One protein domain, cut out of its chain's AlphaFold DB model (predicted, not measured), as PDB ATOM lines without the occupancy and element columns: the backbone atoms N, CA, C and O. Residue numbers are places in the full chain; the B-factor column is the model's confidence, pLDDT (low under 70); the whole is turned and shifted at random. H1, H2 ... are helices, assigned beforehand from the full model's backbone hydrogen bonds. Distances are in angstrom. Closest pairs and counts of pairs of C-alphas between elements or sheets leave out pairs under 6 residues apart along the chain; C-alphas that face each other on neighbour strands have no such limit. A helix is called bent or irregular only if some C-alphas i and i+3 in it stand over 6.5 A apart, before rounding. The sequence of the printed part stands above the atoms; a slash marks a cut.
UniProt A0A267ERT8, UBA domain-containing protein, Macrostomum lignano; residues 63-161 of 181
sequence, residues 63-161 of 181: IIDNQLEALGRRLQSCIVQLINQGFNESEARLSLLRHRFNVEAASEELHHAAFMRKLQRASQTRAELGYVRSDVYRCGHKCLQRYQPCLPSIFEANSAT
ATOM      1  N   ILE A  63       6.790 -46.356  18.610       83.56
ATOM      2  CA  ILE A  63       5.653 -45.783  17.873       83.56
ATOM      3  C   ILE A  63       6.170 -44.773  16.849       83.56
ATOM      4  O   ILE A  63       5.684 -44.752  15.720       83.56
ATOM      5  N   ILE A  64       7.165 -43.968  17.230       84.69
ATOM      6  CA  ILE A  64       7.799 -42.990  16.341       84.69
ATOM      7  C   ILE A  64       8.472 -43.710  15.166       84.69
ATOM      8  O   ILE A  64       8.193 -43.376  14.017       84.69
ATOM      9  N   ASP A  65       9.278 -44.736  15.438       87.75
ATOM     10  CA  ASP A  65      10.002 -45.498  14.414       87.75
ATOM     11  C   ASP A  65       9.036 -46.179  13.433       87.75
ATOM     12  O   ASP A  65       9.195 -46.061  12.218       87.75
ATOM     13  N   ASN A  66       7.961 -46.795  13.940       90.88
ATOM     14  CA  ASN A  66       6.926 -47.397  13.097       90.88
ATOM     15  C   ASN A  66       6.201 -46.362  12.220       90.88
ATOM     16  O   ASN A  66       5.882 -46.643  11.063       90.88
ATOM     17  N   GLN A  67       5.927 -45.159  12.741       88.75
ATOM     18  CA  GLN A  67       5.301 -44.098  11.947       88.75
ATOM     19  C   GLN A  67       6.247 -43.535  10.884       88.75
ATOM     20  O   GLN A  67       5.807 -43.279   9.761       88.75
ATOM     21  N   LEU A  68       7.534 -43.375  11.202       88.25
ATOM     22  CA  LEU A  68       8.552 -42.951  10.242       88.25
ATOM     23  C   LEU A  68       8.733 -43.982   9.127       88.25
ATOM     24  O   LEU A  68       8.769 -43.616   7.952       88.25
ATOM     25  N   GLU A  69       8.774 -45.269   9.467       91.50
ATOM     26  CA  GLU A  69       8.875 -46.339   8.479       91.50
ATOM     27  C   GLU A  69       7.631 -46.397   7.579       91.50
ATOM     28  O   GLU A  69       7.748 -46.465   6.352       91.50
ATOM     29  N   ALA A  70       6.432 -46.303   8.163       88.62
ATOM     30  CA  ALA A  70       5.184 -46.268   7.407       88.62
ATOM     31  C   ALA A  70       5.123 -45.063   6.450       88.62
ATOM     32  O   ALA A  70       4.710 -45.209   5.296       88.62
ATOM     33  N   LEU A  71       5.579 -43.886   6.897       87.19
ATOM     34  CA  LEU A  71       5.710 -42.696   6.053       87.19
ATOM     35  C   LEU A  71       6.716 -42.909   4.917       87.19
ATOM     36  O   LEU A  71       6.405 -42.588   3.769       87.19
ATOM     37  N   GLY A  72       7.881 -43.493   5.207       90.75
ATOM     38  CA  GLY A  72       8.903 -43.809   4.207       90.75
ATOM     39  C   GLY A  72       8.387 -44.759   3.123       90.75
ATOM     40  O   GLY A  72       8.528 -44.481   1.931       90.75
ATOM     41  N   ARG A  73       7.698 -45.840   3.516       93.25
ATOM     42  CA  ARG A  73       7.080 -46.793   2.575       93.25
ATOM     43  C   ARG A  73       5.999 -46.132   1.719       93.25
ATOM     44  O   ARG A  73       5.937 -46.376   0.513       93.25
ATOM     45  N   ARG A  74       5.167 -45.273   2.315       91.62
ATOM     46  CA  ARG A  74       4.124 -44.537   1.587       91.62
ATOM     47  C   ARG A  74       4.724 -43.583   0.555       91.62
ATOM     48  O   ARG A  74       4.281 -43.587  -0.589       91.62
ATOM     49  N   LEU A  75       5.753 -42.822   0.930       90.50
ATOM     50  CA  LEU A  75       6.484 -41.949   0.010       90.50
ATOM     51  C   LEU A  75       7.074 -42.743  -1.161       90.50
ATOM     52  O   LEU A  75       6.874 -42.372  -2.316       90.50
ATOM     53  N   GLN A  76       7.740 -43.862  -0.874       94.06
ATOM     54  CA  GLN A  76       8.321 -44.709  -1.911       94.06
ATOM     55  C   GLN A  76       7.254 -45.242  -2.878       94.06
ATOM     56  O   GLN A  76       7.461 -45.227  -4.089       94.06
ATOM     57  N   SER A  77       6.088 -45.653  -2.368       95.56
ATOM     58  CA  SER A  77       4.965 -46.087  -3.207       95.56
ATOM     59  C   SER A  77       4.478 -44.973  -4.141       95.56
ATOM     60  O   SER A  77       4.303 -45.211  -5.336       95.56
ATOM     61  N   CYS A  78       4.335 -43.742  -3.639       94.19
ATOM     62  CA  CYS A  78       3.963 -42.580  -4.450       94.19
ATOM     63  C   CYS A  78       4.997 -42.273  -5.546       94.19
ATOM     64  O   CYS A  78       4.620 -41.974  -6.678       94.19
ATOM     65  N   ILE A  79       6.295 -42.370  -5.234       94.25
ATOM     66  CA  ILE A  79       7.374 -42.161  -6.212       94.25
ATOM     67  C   ILE A  79       7.295 -43.213  -7.323       94.25
ATOM     68  O   ILE A  79       7.308 -42.858  -8.499       94.25
ATOM     69  N   VAL A  80       7.147 -44.492  -6.965       95.75
ATOM     70  CA  VAL A  80       7.022 -45.591  -7.936       95.75
ATOM     71  C   VAL A  80       5.802 -45.400  -8.843       95.75
ATOM     72  O   VAL A  80       5.902 -45.632 -10.046       95.75
ATOM     73  N   GLN A  81       4.671 -44.920  -8.313       94.31
ATOM     74  CA  GLN A  81       3.491 -44.617  -9.133       94.31
ATOM     75  C   GLN A  81       3.782 -43.565 -10.211       94.31
ATOM     76  O   GLN A  81       3.384 -43.758 -11.357       94.31
ATOM     77  N   LEU A  82       4.499 -42.487  -9.880       93.50
ATOM     78  CA  LEU A  82       4.865 -41.451 -10.854       93.50
ATOM     79  C   LEU A  82       5.932 -41.932 -11.848       93.50
ATOM     80  O   LEU A  82       5.856 -41.609 -13.032       93.50
ATOM     81  N   ILE A  83       6.888 -42.755 -11.414       95.44
ATOM     82  CA  ILE A  83       7.877 -43.365 -12.319       95.44
ATOM     83  C   ILE A  83       7.188 -44.287 -13.331       95.44
ATOM     84  O   ILE A  83       7.494 -44.229 -14.519       95.44
ATOM     85  N   ASN A  84       6.201 -45.075 -12.897       94.44
ATOM     86  CA  ASN A  84       5.413 -45.934 -13.786       94.44
ATOM     87  C   ASN A  84       4.573 -45.135 -14.801       94.44
ATOM     88  O   ASN A  84       4.219 -45.668 -15.849       94.44
ATOM     89  N   GLN A  85       4.286 -43.857 -14.527       90.44
ATOM     90  CA  GLN A  85       3.675 -42.927 -15.489       90.44
ATOM     91  C   GLN A  85       4.695 -42.336 -16.484       90.44
ATOM     92  O   GLN A  85       4.318 -41.579 -17.378       90.44
ATOM     93  N   GLY A  86       5.977 -42.691 -16.362       91.94
ATOM     94  CA  GLY A  86       7.059 -42.257 -17.245       91.94
ATOM     95  C   GLY A  86       7.785 -40.991 -16.788       91.94
ATOM     96  O   GLY A  86       8.552 -40.421 -17.566       91.94
ATOM     97  N   PHE A  87       7.559 -40.525 -15.556       92.81
ATOM     98  CA  PHE A  87       8.265 -39.363 -15.016       92.81
ATOM     99  C   PHE A  87       9.637 -39.729 -14.445       92.81
ATOM    100  O   PHE A  87       9.854 -40.827 -13.935       92.81
ATOM    101  N   ASN A  88      10.569 -38.774 -14.490       94.81
ATOM    102  CA  ASN A  88      11.872 -38.922 -13.847       94.81
ATOM    103  C   ASN A  88      11.701 -38.949 -12.319       94.81
ATOM    104  O   ASN A  88      10.966 -38.136 -11.759       94.81
ATOM    105  N   GLU A  89      12.417 -39.845 -11.642       95.06
ATOM    106  CA  GLU A  89      12.406 -39.981 -10.186       95.06
ATOM    107  C   GLU A  89      12.720 -38.664  -9.456       95.06
ATOM    108  O   GLU A  89      12.079 -38.344  -8.454       95.06
ATOM    109  N   SER A  90      13.676 -37.873  -9.953       95.31
ATOM    110  CA  SER A  90      14.045 -36.596  -9.326       95.31
ATOM    111  C   SER A  90      12.915 -35.562  -9.406       95.31
ATOM    112  O   SER A  90      12.616 -34.893  -8.413       95.31
ATOM    113  N   GLU A  91      12.235 -35.478 -10.555       93.31
ATOM    114  CA  GLU A  91      11.070 -34.610 -10.764       93.31
ATOM    115  C   GLU A  91       9.874 -35.087  -9.922       93.31
ATOM    116  O   GLU A  91       9.217 -34.277  -9.264       93.31
ATOM    117  N   ALA A  92       9.646 -36.404  -9.862       94.31
ATOM    118  CA  ALA A  92       8.600 -37.025  -9.056       94.31
ATOM    119  C   ALA A  92       8.769 -36.731  -7.558       94.31
ATOM    120  O   ALA A  92       7.821 -36.298  -6.901       94.31
ATOM    121  N   ARG A  93       9.984 -36.899  -7.019       93.88
ATOM    122  CA  ARG A  93      10.300 -36.577  -5.617       93.88
ATOM    123  C   ARG A  93      10.037 -35.104  -5.306       93.88
ATOM    124  O   ARG A  93       9.387 -34.799  -4.307       93.88
ATOM    125  N   LEU A  94      10.509 -34.197  -6.162       95.31
ATOM    126  CA  LEU A  94      10.341 -32.758  -5.961       95.31
ATOM    127  C   LEU A  94       8.860 -32.350  -5.976       95.31
ATOM    128  O   LEU A  94       8.420 -31.608  -5.098       95.31
ATOM    129  N   SER A  95       8.089 -32.844  -6.947       94.19
ATOM    130  CA  SER A  95       6.668 -32.507  -7.067       94.19
ATOM    131  C   SER A  95       5.839 -33.106  -5.921       94.19
ATOM    132  O   SER A  95       5.023 -32.406  -5.320       94.19
ATOM    133  N   LEU A  96       6.122 -34.344  -5.490       94.88
ATOM    134  CA  LEU A  96       5.462 -34.939  -4.318       94.88
ATOM    135  C   LEU A  96       5.711 -34.146  -3.031       94.88
ATOM    136  O   LEU A  96       4.784 -33.977  -2.238       94.88
ATOM    137  N   LEU A  97       6.926 -33.629  -2.821       93.25
ATOM    138  CA  LEU A  97       7.229 -32.783  -1.661       93.25
ATOM    139  C   LEU A  97       6.439 -31.466  -1.690       93.25
ATOM    140  O   LEU A  97       5.929 -31.039  -0.655       93.25
ATOM    141  N   ARG A  98       6.276 -30.850  -2.868       93.00
ATOM    142  CA  ARG A  98       5.479 -29.621  -3.035       93.00
ATOM    143  C   ARG A  98       4.000 -29.843  -2.732       93.00
ATOM    144  O   ARG A  98       3.388 -29.024  -2.050       93.00
ATOM    145  N   HIS A  99       3.444 -30.968  -3.179       94.38
ATOM    146  CA  HIS A  99       2.020 -31.291  -3.031       94.38
ATOM    147  C   HIS A  99       1.700 -32.153  -1.810       94.38
ATOM    148  O   HIS A  99       0.646 -32.785  -1.761       94.38
ATOM    149  N   ARG A 100       2.585 -32.186  -0.804       92.88
ATOM    150  CA  ARG A 100       2.372 -32.921   0.459       92.88
ATOM    151  C   ARG A 100       1.979 -34.388   0.231       92.88
ATOM    152  O   ARG A 100       1.053 -34.898   0.857       92.88
ATOM    153  N   PHE A 101       2.682 -35.052  -0.683       91.31
ATOM    154  CA  PHE A 101       2.464 -36.448  -1.070       91.31
ATOM    155  C   PHE A 101       1.111 -36.732  -1.749       91.31
ATOM    156  O   PHE A 101       0.687 -37.888  -1.818       91.31
ATOM    157  N   ASN A 102       0.432 -35.709  -2.277       93.19
ATOM    158  CA  ASN A 102      -0.724 -35.892  -3.152       93.19
ATOM    159  C   ASN A 102      -0.254 -36.271  -4.570       93.19
ATOM    160  O   ASN A 102       0.234 -35.425  -5.319       93.19
ATOM    161  N   VAL A 103      -0.405 -37.551  -4.922       90.38
ATOM    162  CA  VAL A 103       0.046 -38.120  -6.205       90.38
ATOM    163  C   VAL A 103      -0.693 -37.511  -7.393       90.38
ATOM    164  O   VAL A 103      -0.076 -37.268  -8.424       90.38
ATOM    165  N   GLU A 104      -1.990 -37.237  -7.251       89.94
ATOM    166  CA  GLU A 104      -2.812 -36.683  -8.330       89.94
ATOM    167  C   GLU A 104      -2.359 -35.259  -8.666       89.94
ATOM    168  O   GLU A 104      -2.011 -34.973  -9.808       89.94
ATOM    169  N   ALA A 105      -2.229 -34.400  -7.650       87.12
ATOM    170  CA  ALA A 105      -1.746 -33.031  -7.833       87.12
ATOM    171  C   ALA A 105      -0.300 -32.977  -8.369       87.12
ATOM    172  O   ALA A 105       0.012 -32.153  -9.231       87.12
ATOM    173  N   ALA A 106       0.574 -33.873  -7.896       92.31
ATOM    174  CA  ALA A 106       1.943 -33.976  -8.398       92.31
ATOM    175  C   ALA A 106       1.988 -34.442  -9.863       92.31
ATOM    176  O   ALA A 106       2.711 -33.871 -10.677       92.31
ATOM    177  N   SER A 107       1.179 -35.443 -10.226       90.88
ATOM    178  CA  SER A 107       1.051 -35.917 -11.608       90.88
ATOM    179  C   SER A 107       0.540 -34.807 -12.534       90.88
ATOM    180  O   SER A 107       1.119 -34.579 -13.597       90.88
ATOM    181  N   GLU A 108      -0.468 -34.037 -12.108       87.62
ATOM    182  CA  GLU A 108      -0.975 -32.887 -12.867       87.62
ATOM    183  C   GLU A 108       0.104 -31.813 -13.107       87.62
ATOM    184  O   GLU A 108       0.251 -31.335 -14.237       87.62
ATOM    185  N   GLU A 109       0.892 -31.446 -12.086       89.06
ATOM    186  CA  GLU A 109       2.007 -30.491 -12.236       89.06
ATOM    187  C   GLU A 109       3.065 -31.020 -13.213       89.06
ATOM    188  O   GLU A 109       3.542 -30.277 -14.074       89.06
ATOM    189  N   LEU A 110       3.428 -32.300 -13.112       90.06
ATOM    190  CA  LEU A 110       4.454 -32.910 -13.959       90.06
ATOM    191  C   LEU A 110       4.005 -33.027 -15.416       90.06
ATOM    192  O   LEU A 110       4.770 -32.684 -16.323       90.06
ATOM    193  N   HIS A 111       2.756 -33.433 -15.659       86.62
ATOM    194  CA  HIS A 111       2.158 -33.404 -16.993       86.62
ATOM    195  C   HIS A 111       2.149 -31.984 -17.558       86.62
ATOM    196  O   HIS A 111       2.512 -31.778 -18.720       86.62
ATOM    197  N   HIS A 112       1.813 -30.992 -16.732       81.69
ATOM    198  CA  HIS A 112       1.849 -29.597 -17.138       81.69
ATOM    199  C   HIS A 112       3.267 -29.120 -17.497       81.69
ATOM    200  O   HIS A 112       3.476 -28.545 -18.568       81.69
ATOM    201  N   ALA A 113       4.262 -29.388 -16.653       83.31
ATOM    202  CA  ALA A 113       5.647 -29.001 -16.902       83.31
ATOM    203  C   ALA A 113       6.217 -29.693 -18.153       83.31
ATOM    204  O   ALA A 113       6.910 -29.070 -18.961       83.31
ATOM    205  N   ALA A 114       5.906 -30.977 -18.355       83.31
ATOM    206  CA  ALA A 114       6.269 -31.709 -19.566       83.31
ATOM    207  C   ALA A 114       5.622 -31.091 -20.816       83.31
ATOM    208  O   ALA A 114       6.296 -30.903 -21.832       83.31
ATOM    209  N   PHE A 115       4.345 -30.716 -20.727       82.44
ATOM    210  CA  PHE A 115       3.631 -30.041 -21.803       82.44
ATOM    211  C   PHE A 115       4.256 -28.681 -22.148       82.44
ATOM    212  O   PHE A 115       4.537 -28.421 -23.317       82.44
ATOM    213  N   MET A 116       4.558 -27.840 -21.155       76.25
ATOM    214  CA  MET A 116       5.193 -26.537 -21.393       76.25
ATOM    215  C   MET A 116       6.582 -26.674 -22.020       76.25
ATOM    216  O   MET A 116       6.909 -25.911 -22.926       76.25
ATOM    217  N   ARG A 117       7.375 -27.679 -21.622       83.06
ATOM    218  CA  ARG A 117       8.663 -27.986 -22.269       83.06
ATOM    219  C   ARG A 117       8.485 -28.362 -23.743       83.06
ATOM    220  O   ARG A 117       9.235 -27.874 -24.586       83.06
ATOM    221  N   LYS A 118       7.488 -29.195 -24.069       77.00
ATOM    222  CA  LYS A 118       7.147 -29.536 -25.463       77.00
ATOM    223  C   LYS A 118       6.700 -28.306 -26.254       77.00
ATOM    224  O   LYS A 118       7.160 -28.113 -27.370       77.00
ATOM    225  N   LEU A 119       5.850 -27.463 -25.668       71.75
ATOM    226  CA  LEU A 119       5.355 -26.235 -26.291       71.75
ATOM    227  C   LEU A 119       6.491 -25.239 -26.569       71.75
ATOM    228  O   LEU A 119       6.556 -24.661 -27.651       71.75
ATOM    229  N   GLN A 120       7.415 -25.077 -25.621       77.06
ATOM    230  CA  GLN A 120       8.606 -24.244 -25.792       77.06
ATOM    231  C   GLN A 120       9.513 -24.773 -26.905       77.06
ATOM    232  O   GLN A 120       9.952 -23.984 -27.736       77.06
ATOM    233  N   ARG A 121       9.752 -26.089 -26.978       75.50
ATOM    234  CA  ARG A 121      10.511 -26.689 -28.091       75.50
ATOM    235  C   ARG A 121       9.809 -26.480 -29.432       75.50
ATOM    236  O   ARG A 121      10.420 -25.971 -30.362       75.50
ATOM    237  N   ALA A 122       8.498 -26.704 -29.475       65.38
ATOM    238  CA  ALA A 122       7.714 -26.534 -30.690       65.38
ATOM    239  C   ALA A 122       7.663 -25.094 -31.206       65.38
ATOM    240  O   ALA A 122       7.489 -24.878 -32.402       65.38
ATOM    241  N   SER A 123       7.846 -24.096 -30.336       66.25
ATOM    242  CA  SER A 123       7.997 -22.706 -30.778       66.25
ATOM    243  C   SER A 123       9.251 -22.468 -31.634       66.25
ATOM    244  O   SER A 123       9.312 -21.453 -32.319       66.25
ATOM    245  N   GLN A 124      10.210 -23.404 -31.648       70.44
ATOM    246  CA  GLN A 124      11.463 -23.298 -32.398       70.44
ATOM    247  C   GLN A 124      11.386 -23.930 -33.801       70.44
ATOM    248  O   GLN A 124      12.168 -23.541 -34.666       70.44
ATOM    249  N   THR A 125      10.445 -24.850 -34.082       66.50
ATOM    250  CA  THR A 125      10.298 -25.474 -35.416       66.50
ATOM    251  C   THR A 125       8.834 -25.589 -35.883       66.50
ATOM    252  O   THR A 125       7.930 -26.013 -35.165       66.50
ATOM    253  N   ARG A 126       8.568 -25.240 -37.153       57.81
ATOM    254  CA  ARG A 126       7.213 -25.250 -37.757       57.81
ATOM    255  C   ARG A 126       6.543 -26.633 -37.758       57.81
ATOM    256  O   ARG A 126       5.321 -26.711 -37.675       57.81
ATOM    257  N   ALA A 127       7.326 -27.706 -37.867       60.00
ATOM    258  CA  ALA A 127       6.819 -29.078 -37.877       60.00
ATOM    259  C   ALA A 127       6.304 -29.513 -36.493       60.00
ATOM    260  O   ALA A 127       5.290 -30.202 -36.401       60.00
ATOM    261  N   GLU A 128       6.944 -29.063 -35.414       57.78
ATOM    262  CA  GLU A 128       6.580 -29.428 -34.041       57.78
ATOM    263  C   GLU A 128       5.276 -28.763 -33.569       57.78
ATOM    264  O   GLU A 128       4.529 -29.351 -32.784       57.78
ATOM    265  N   LEU A 129       4.924 -27.594 -34.118       57.81
ATOM    266  CA  LEU A 129       3.648 -26.910 -33.857       57.81
ATOM    267  C   LEU A 129       2.413 -27.749 -34.240       57.81
ATOM    268  O   LEU A 129       1.384 -27.679 -33.560       57.81
ATOM    269  N   GLY A 130       2.509 -28.572 -35.291       60.16
ATOM    270  CA  GLY A 130       1.439 -29.493 -35.692       60.16
ATOM    271  C   GLY A 130       1.208 -30.614 -34.673       60.16
ATOM    272  O   GLY A 130       0.062 -30.941 -34.360       60.16
ATOM    273  N   TYR A 131       2.284 -31.149 -34.092       59.69
ATOM    274  CA  TYR A 131       2.225 -32.219 -33.090       59.69
ATOM    275  C   TYR A 131       1.695 -31.730 -31.738       59.69
ATOM    276  O   TYR A 131       0.906 -32.425 -31.094       59.69
ATOM    277  N   VAL A 132       2.030 -30.499 -31.345       61.03
ATOM    278  CA  VAL A 132       1.528 -29.901 -30.101       61.03
ATOM    279  C   VAL A 132       0.008 -29.751 -30.103       61.03
ATOM    280  O   VAL A 132      -0.618 -29.992 -29.076       61.03
ATOM    281  N   ARG A 133      -0.624 -29.434 -31.243       60.09
ATOM    282  CA  ARG A 133      -2.097 -29.364 -31.336       60.09
ATOM    283  C   ARG A 133      -2.785 -30.693 -30.997       60.09
ATOM    284  O   ARG A 133      -3.855 -30.675 -30.394       60.09
ATOM    285  N   SER A 134      -2.176 -31.823 -31.352       57.78
ATOM    286  CA  SER A 134      -2.706 -33.158 -31.037       57.78
ATOM    287  C   SER A 134      -2.529 -33.502 -29.552       57.78
ATOM    288  O   SER A 134      -3.461 -33.981 -28.906       57.78
ATOM    289  N   ASP A 135      -1.372 -33.162 -28.972       56.53
ATOM    290  CA  ASP A 135      -1.089 -33.354 -27.540       56.53
ATOM    291  C   ASP A 135      -1.968 -32.462 -26.642       56.53
ATOM    292  O   ASP A 135      -2.432 -32.896 -25.586       56.53
ATOM    293  N   VAL A 136      -2.272 -31.243 -27.094       61.03
ATOM    294  CA  VAL A 136      -3.232 -30.326 -26.461       61.03
ATOM    295  C   VAL A 136      -4.630 -30.952 -26.372       61.03
ATOM    296  O   VAL A 136      -5.266 -30.877 -25.322       61.03
ATOM    297  N   TYR A 137      -5.092 -31.611 -27.439       54.72
ATOM    298  CA  TYR A 137      -6.379 -32.317 -27.444       54.72
ATOM    299  C   TYR A 137      -6.386 -33.541 -26.509       54.72
ATOM    300  O   TYR A 137      -7.434 -33.886 -25.966       54.72
ATOM    301  N   ARG A 138      -5.225 -34.173 -26.272       51.91
ATOM    302  CA  ARG A 138      -5.078 -35.358 -25.404       51.91
ATOM    303  C   ARG A 138      -4.952 -35.044 -23.908       51.91
ATOM    304  O   ARG A 138      -5.428 -35.839 -23.110       51.91
ATOM    305  N   CYS A 139      -4.382 -33.898 -23.514       55.09
ATOM    306  CA  CYS A 139      -4.310 -33.466 -22.098       55.09
ATOM    307  C   CYS A 139      -5.702 -33.157 -21.499       55.09
ATOM    308  O   CYS A 139      -5.845 -32.929 -20.301       55.09
ATOM    309  N   GLY A 140      -6.754 -33.160 -22.325       48.47
ATOM    310  CA  GLY A 140      -8.116 -32.865 -21.908       48.47
ATOM    311  C   GLY A 140      -8.383 -31.366 -21.745       48.47
ATOM    312  O   GLY A 140      -7.488 -30.529 -21.617       48.47
ATOM    313  N   HIS A 141      -9.673 -31.022 -21.736       51.53
ATOM    314  CA  HIS A 141     -10.165 -29.639 -21.742       51.53
ATOM    315  C   HIS A 141      -9.718 -28.819 -20.510       51.53
ATOM    316  O   HIS A 141      -9.659 -27.592 -20.579       51.53
ATOM    317  N   LYS A 142      -9.359 -29.485 -19.398       54.28
ATOM    318  CA  LYS A 142      -8.894 -28.854 -18.149       54.28
ATOM    319  C   LYS A 142      -7.492 -28.245 -18.268       54.28
ATOM    320  O   LYS A 142      -7.289 -27.133 -17.784       54.28
ATOM    321  N   CYS A 143      -6.549 -28.918 -18.943       54.28
ATOM    322  CA  CYS A 143      -5.238 -28.327 -19.237       54.28
ATOM    323  C   CYS A 143      -5.430 -27.083 -20.120       54.28
ATOM    324  O   CYS A 143      -4.952 -26.000 -19.809       54.28
ATOM    325  N   LEU A 144      -6.218 -27.212 -21.190       52.59
ATOM    326  CA  LEU A 144      -6.477 -26.150 -22.165       52.59
ATOM    327  C   LEU A 144      -7.139 -24.902 -21.563       52.59
ATOM    328  O   LEU A 144      -6.731 -23.790 -21.882       52.59
ATOM    329  N   GLN A 145      -8.120 -25.071 -20.671       55.47
ATOM    330  CA  GLN A 145      -8.800 -23.956 -19.998       55.47
ATOM    331  C   GLN A 145      -7.861 -23.138 -19.106       55.47
ATOM    332  O   GLN A 145      -7.990 -21.919 -19.050       55.47
ATOM    333  N   ARG A 146      -6.880 -23.776 -18.450       55.81
ATOM    334  CA  ARG A 146      -5.873 -23.056 -17.653       55.81
ATOM    335  C   ARG A 146      -4.870 -22.278 -18.513       55.81
ATOM    336  O   ARG A 146      -4.360 -21.266 -18.047       55.81
ATOM    337  N   TYR A 147      -4.607 -22.714 -19.750       53.75
ATOM    338  CA  TYR A 147      -3.571 -22.127 -20.621       53.75
ATOM    339  C   TYR A 147      -4.101 -21.362 -21.839       53.75
ATOM    340  O   TYR A 147      -3.308 -20.779 -22.577       53.75
ATOM    341  N   GLN A 148      -5.422 -21.285 -22.021       53.97
ATOM    342  CA  GLN A 148      -6.076 -20.396 -22.986       53.97
ATOM    343  C   GLN A 148      -5.533 -18.954 -22.986       53.97
ATOM    344  O   GLN A 148      -5.323 -18.441 -24.083       53.97
ATOM    345  N   PRO A 149      -5.227 -18.308 -21.839       54.38
ATOM    346  CA  PRO A 149      -4.673 -16.951 -21.857       54.38
ATOM    347  C   PRO A 149      -3.209 -16.865 -22.334       54.38
ATOM    348  O   PRO A 149      -2.782 -15.797 -22.758       54.38
ATOM    349  N   CYS A 150      -2.443 -17.963 -22.311       48.53
ATOM    350  CA  CYS A 150      -1.012 -17.980 -22.664       48.53
ATOM    351  C   CYS A 150      -0.733 -18.483 -24.092       48.53
ATOM    352  O   CYS A 150       0.358 -18.295 -24.623       48.53
ATOM    353  N   LEU A 151      -1.702 -19.154 -24.719       55.19
ATOM    354  CA  LEU A 151      -1.611 -19.625 -26.102       55.19
ATOM    355  C   LEU A 151      -1.493 -18.479 -27.130       55.19
ATOM    356  O   LEU A 151      -0.593 -18.561 -27.969       55.19
ATOM    357  N   PRO A 152      -2.321 -17.412 -27.096       53.38
ATOM    358  CA  PRO A 152      -2.275 -16.377 -28.129       53.38
ATOM    359  C   PRO A 152      -0.935 -15.634 -28.183       53.38
ATOM    360  O   PRO A 152      -0.453 -15.386 -29.281       53.38
ATOM    361  N   SER A 153      -0.247 -15.399 -27.056       53.12
ATOM    362  CA  SER A 153       1.062 -14.722 -27.070       53.12
ATOM    363  C   SER A 153       2.168 -15.546 -27.742       53.12
ATOM    364  O   SER A 153       3.088 -14.975 -28.320       53.12
ATOM    365  N   ILE A 154       2.092 -16.881 -27.695       52.75
ATOM    366  CA  ILE A 154       3.056 -17.774 -28.362       52.75
ATOM    367  C   ILE A 154       2.792 -17.806 -29.875       52.75
ATOM    368  O   ILE A 154       3.733 -17.799 -30.670       52.75
ATOM    369  N   PHE A 155       1.521 -17.806 -30.289       50.84
ATOM    370  CA  PHE A 155       1.160 -17.748 -31.709       50.84
ATOM    371  C   PHE A 155       1.394 -16.359 -32.323       50.84
ATOM    372  O   PHE A 155       1.804 -16.282 -33.479       50.84
ATOM    373  N   GLU A 156       1.204 -15.276 -31.564       48.78
ATOM    374  CA  GLU A 156       1.476 -13.901 -32.004       48.78
ATOM    375  C   GLU A 156       2.972 -13.570 -32.041       48.78
ATOM    376  O   GLU A 156       3.435 -12.928 -32.984       48.78
ATOM    377  N   ALA A 157       3.764 -14.054 -31.075       50.31
ATOM    378  CA  ALA A 157       5.221 -13.906 -31.128       50.31
ATOM    379  C   ALA A 157       5.804 -14.561 -32.390       50.31
ATOM    380  O   ALA A 157       6.711 -14.007 -33.001       50.31
ATOM    381  N   ASN A 158       5.236 -15.690 -32.825       47.94
ATOM    382  CA  ASN A 158       5.702 -16.426 -33.999       47.94
ATOM    383  C   ASN A 158       5.080 -15.969 -35.327       47.94
ATOM    384  O   ASN A 158       5.653 -16.251 -36.379       47.94
ATOM    385  N   SER A 159       3.951 -15.251 -35.320       41.66
ATOM    386  CA  SER A 159       3.434 -14.603 -36.534       41.66
ATOM    387  C   SER A 159       4.242 -13.352 -36.897       41.66
ATOM    388  O   SER A 159       4.465 -13.106 -38.081       41.66
ATOM    389  N   ALA A 160       4.770 -12.623 -35.907       43.41
ATOM    390  CA  ALA A 160       5.655 -11.477 -36.130       43.41
ATOM    391  C   ALA A 160       7.031 -11.879 -36.705       43.41
ATOM    392  O   ALA A 160       7.571 -11.187 -37.569       43.41
ATOM    393  N   THR A 161       7.579 -13.032 -36.304       44.47
ATOM    394  CA  THR A 161       8.831 -13.578 -36.871       44.47
ATOM    395  C   THR A 161       8.653 -14.129 -38.291       44.47
ATOM    396  O   THR A 161       9.632 -14.351 -38.997       44.47
TER     397      THR A 161
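What this domain is: This is residues 63 to 161 of the 181 residues of the protein "UBA domain-containing protein" of Macrostomum lignano (UniProt A0A267ERT8). This is a long, loose rod of helices set one after another: H1 and H3 follow each other along the long axis, and the short H2 crosses the place where the end of H1 meets the beginning of H3. H4 folds back along the far end of H3 as a helical hairpin, H5 turns steeply near H3, and H6 ends the rod without touching any helix, while residues 63 to 73 of H1 stick out at the opposite end. The printed part has 99 residues with six named helices, H1 to H6 in order, and no named strand; its class is all helix. It is loose, with a radius of gyration of the C-alphas of 17.6 A, and spans 64 by 22 by 20 A.

Where its parts are: Find C-alpha 63 at (5.653, -45.783, 17.873); from there H1, residues 63 to 84, runs 31.7 A. Next come H2, residues 89 to 98, 14.4 A long, and H3, which covers residues 103 to 122 in 28.2 A and begins at C-alpha 103, (0.046, -38.120, -6.205). H4, residues 126 to 138, measures 20.1 A. H5, residues 140 to 147, is neither bent nor irregular, but only just: C-alphas 140 and 143 are 6.0 A apart. H6, residues 151 to 160, ends at C-alpha 160, (5.655, -11.477, -36.130).

How they stand to each other: Begin with H1, whose residues 78 to 83 alone touch H2; their closest C-alphas, Ile 79 and Ala 92, are 6.0 A apart, at a steep tilt of 57 degrees, opposite ways. Its residues 78 to 82 alone touch H3, closest at the C-alphas of Cys 78 and Val 103, 6.2 A, the same way at a shallow tilt of 34.5 degrees, only just short of steep. The hub is H3, touching H1, H2 and H4. Its residues 103 to 110 alone touch H2, with the closest C-alphas, Ser 95 and Ala 106, 5.1 A apart, at a steep tilt of 59 degrees. H3 and H4 form the hairpin, at a shallow tilt of 21 degrees, opposite ways; the closest C-alphas are Ala 122 and Glu 128, 4.6 A. H5 is close to H3 but not clearly touching, the C-alphas of His 112 and Cys 143 being closest at 7.5 A. H5 and H6 meet only through their link, and H6 is apart from H1, H2, H3 and H4. In H1, H2, H3 and H6 every O i to N i+4 pair is within hydrogen-bond range; in H4 5 of 9 are, in H5 3 of 4.

The domain as a whole: Look at the two C-alphas farthest apart, Ile 63 and Ala 160, at 64.0 A. The printed part has no cut, and its five links between helices are tight. The mean pLDDT of the printed part is 75.7; residues 122 to 123 and 125 to 161 are under 70.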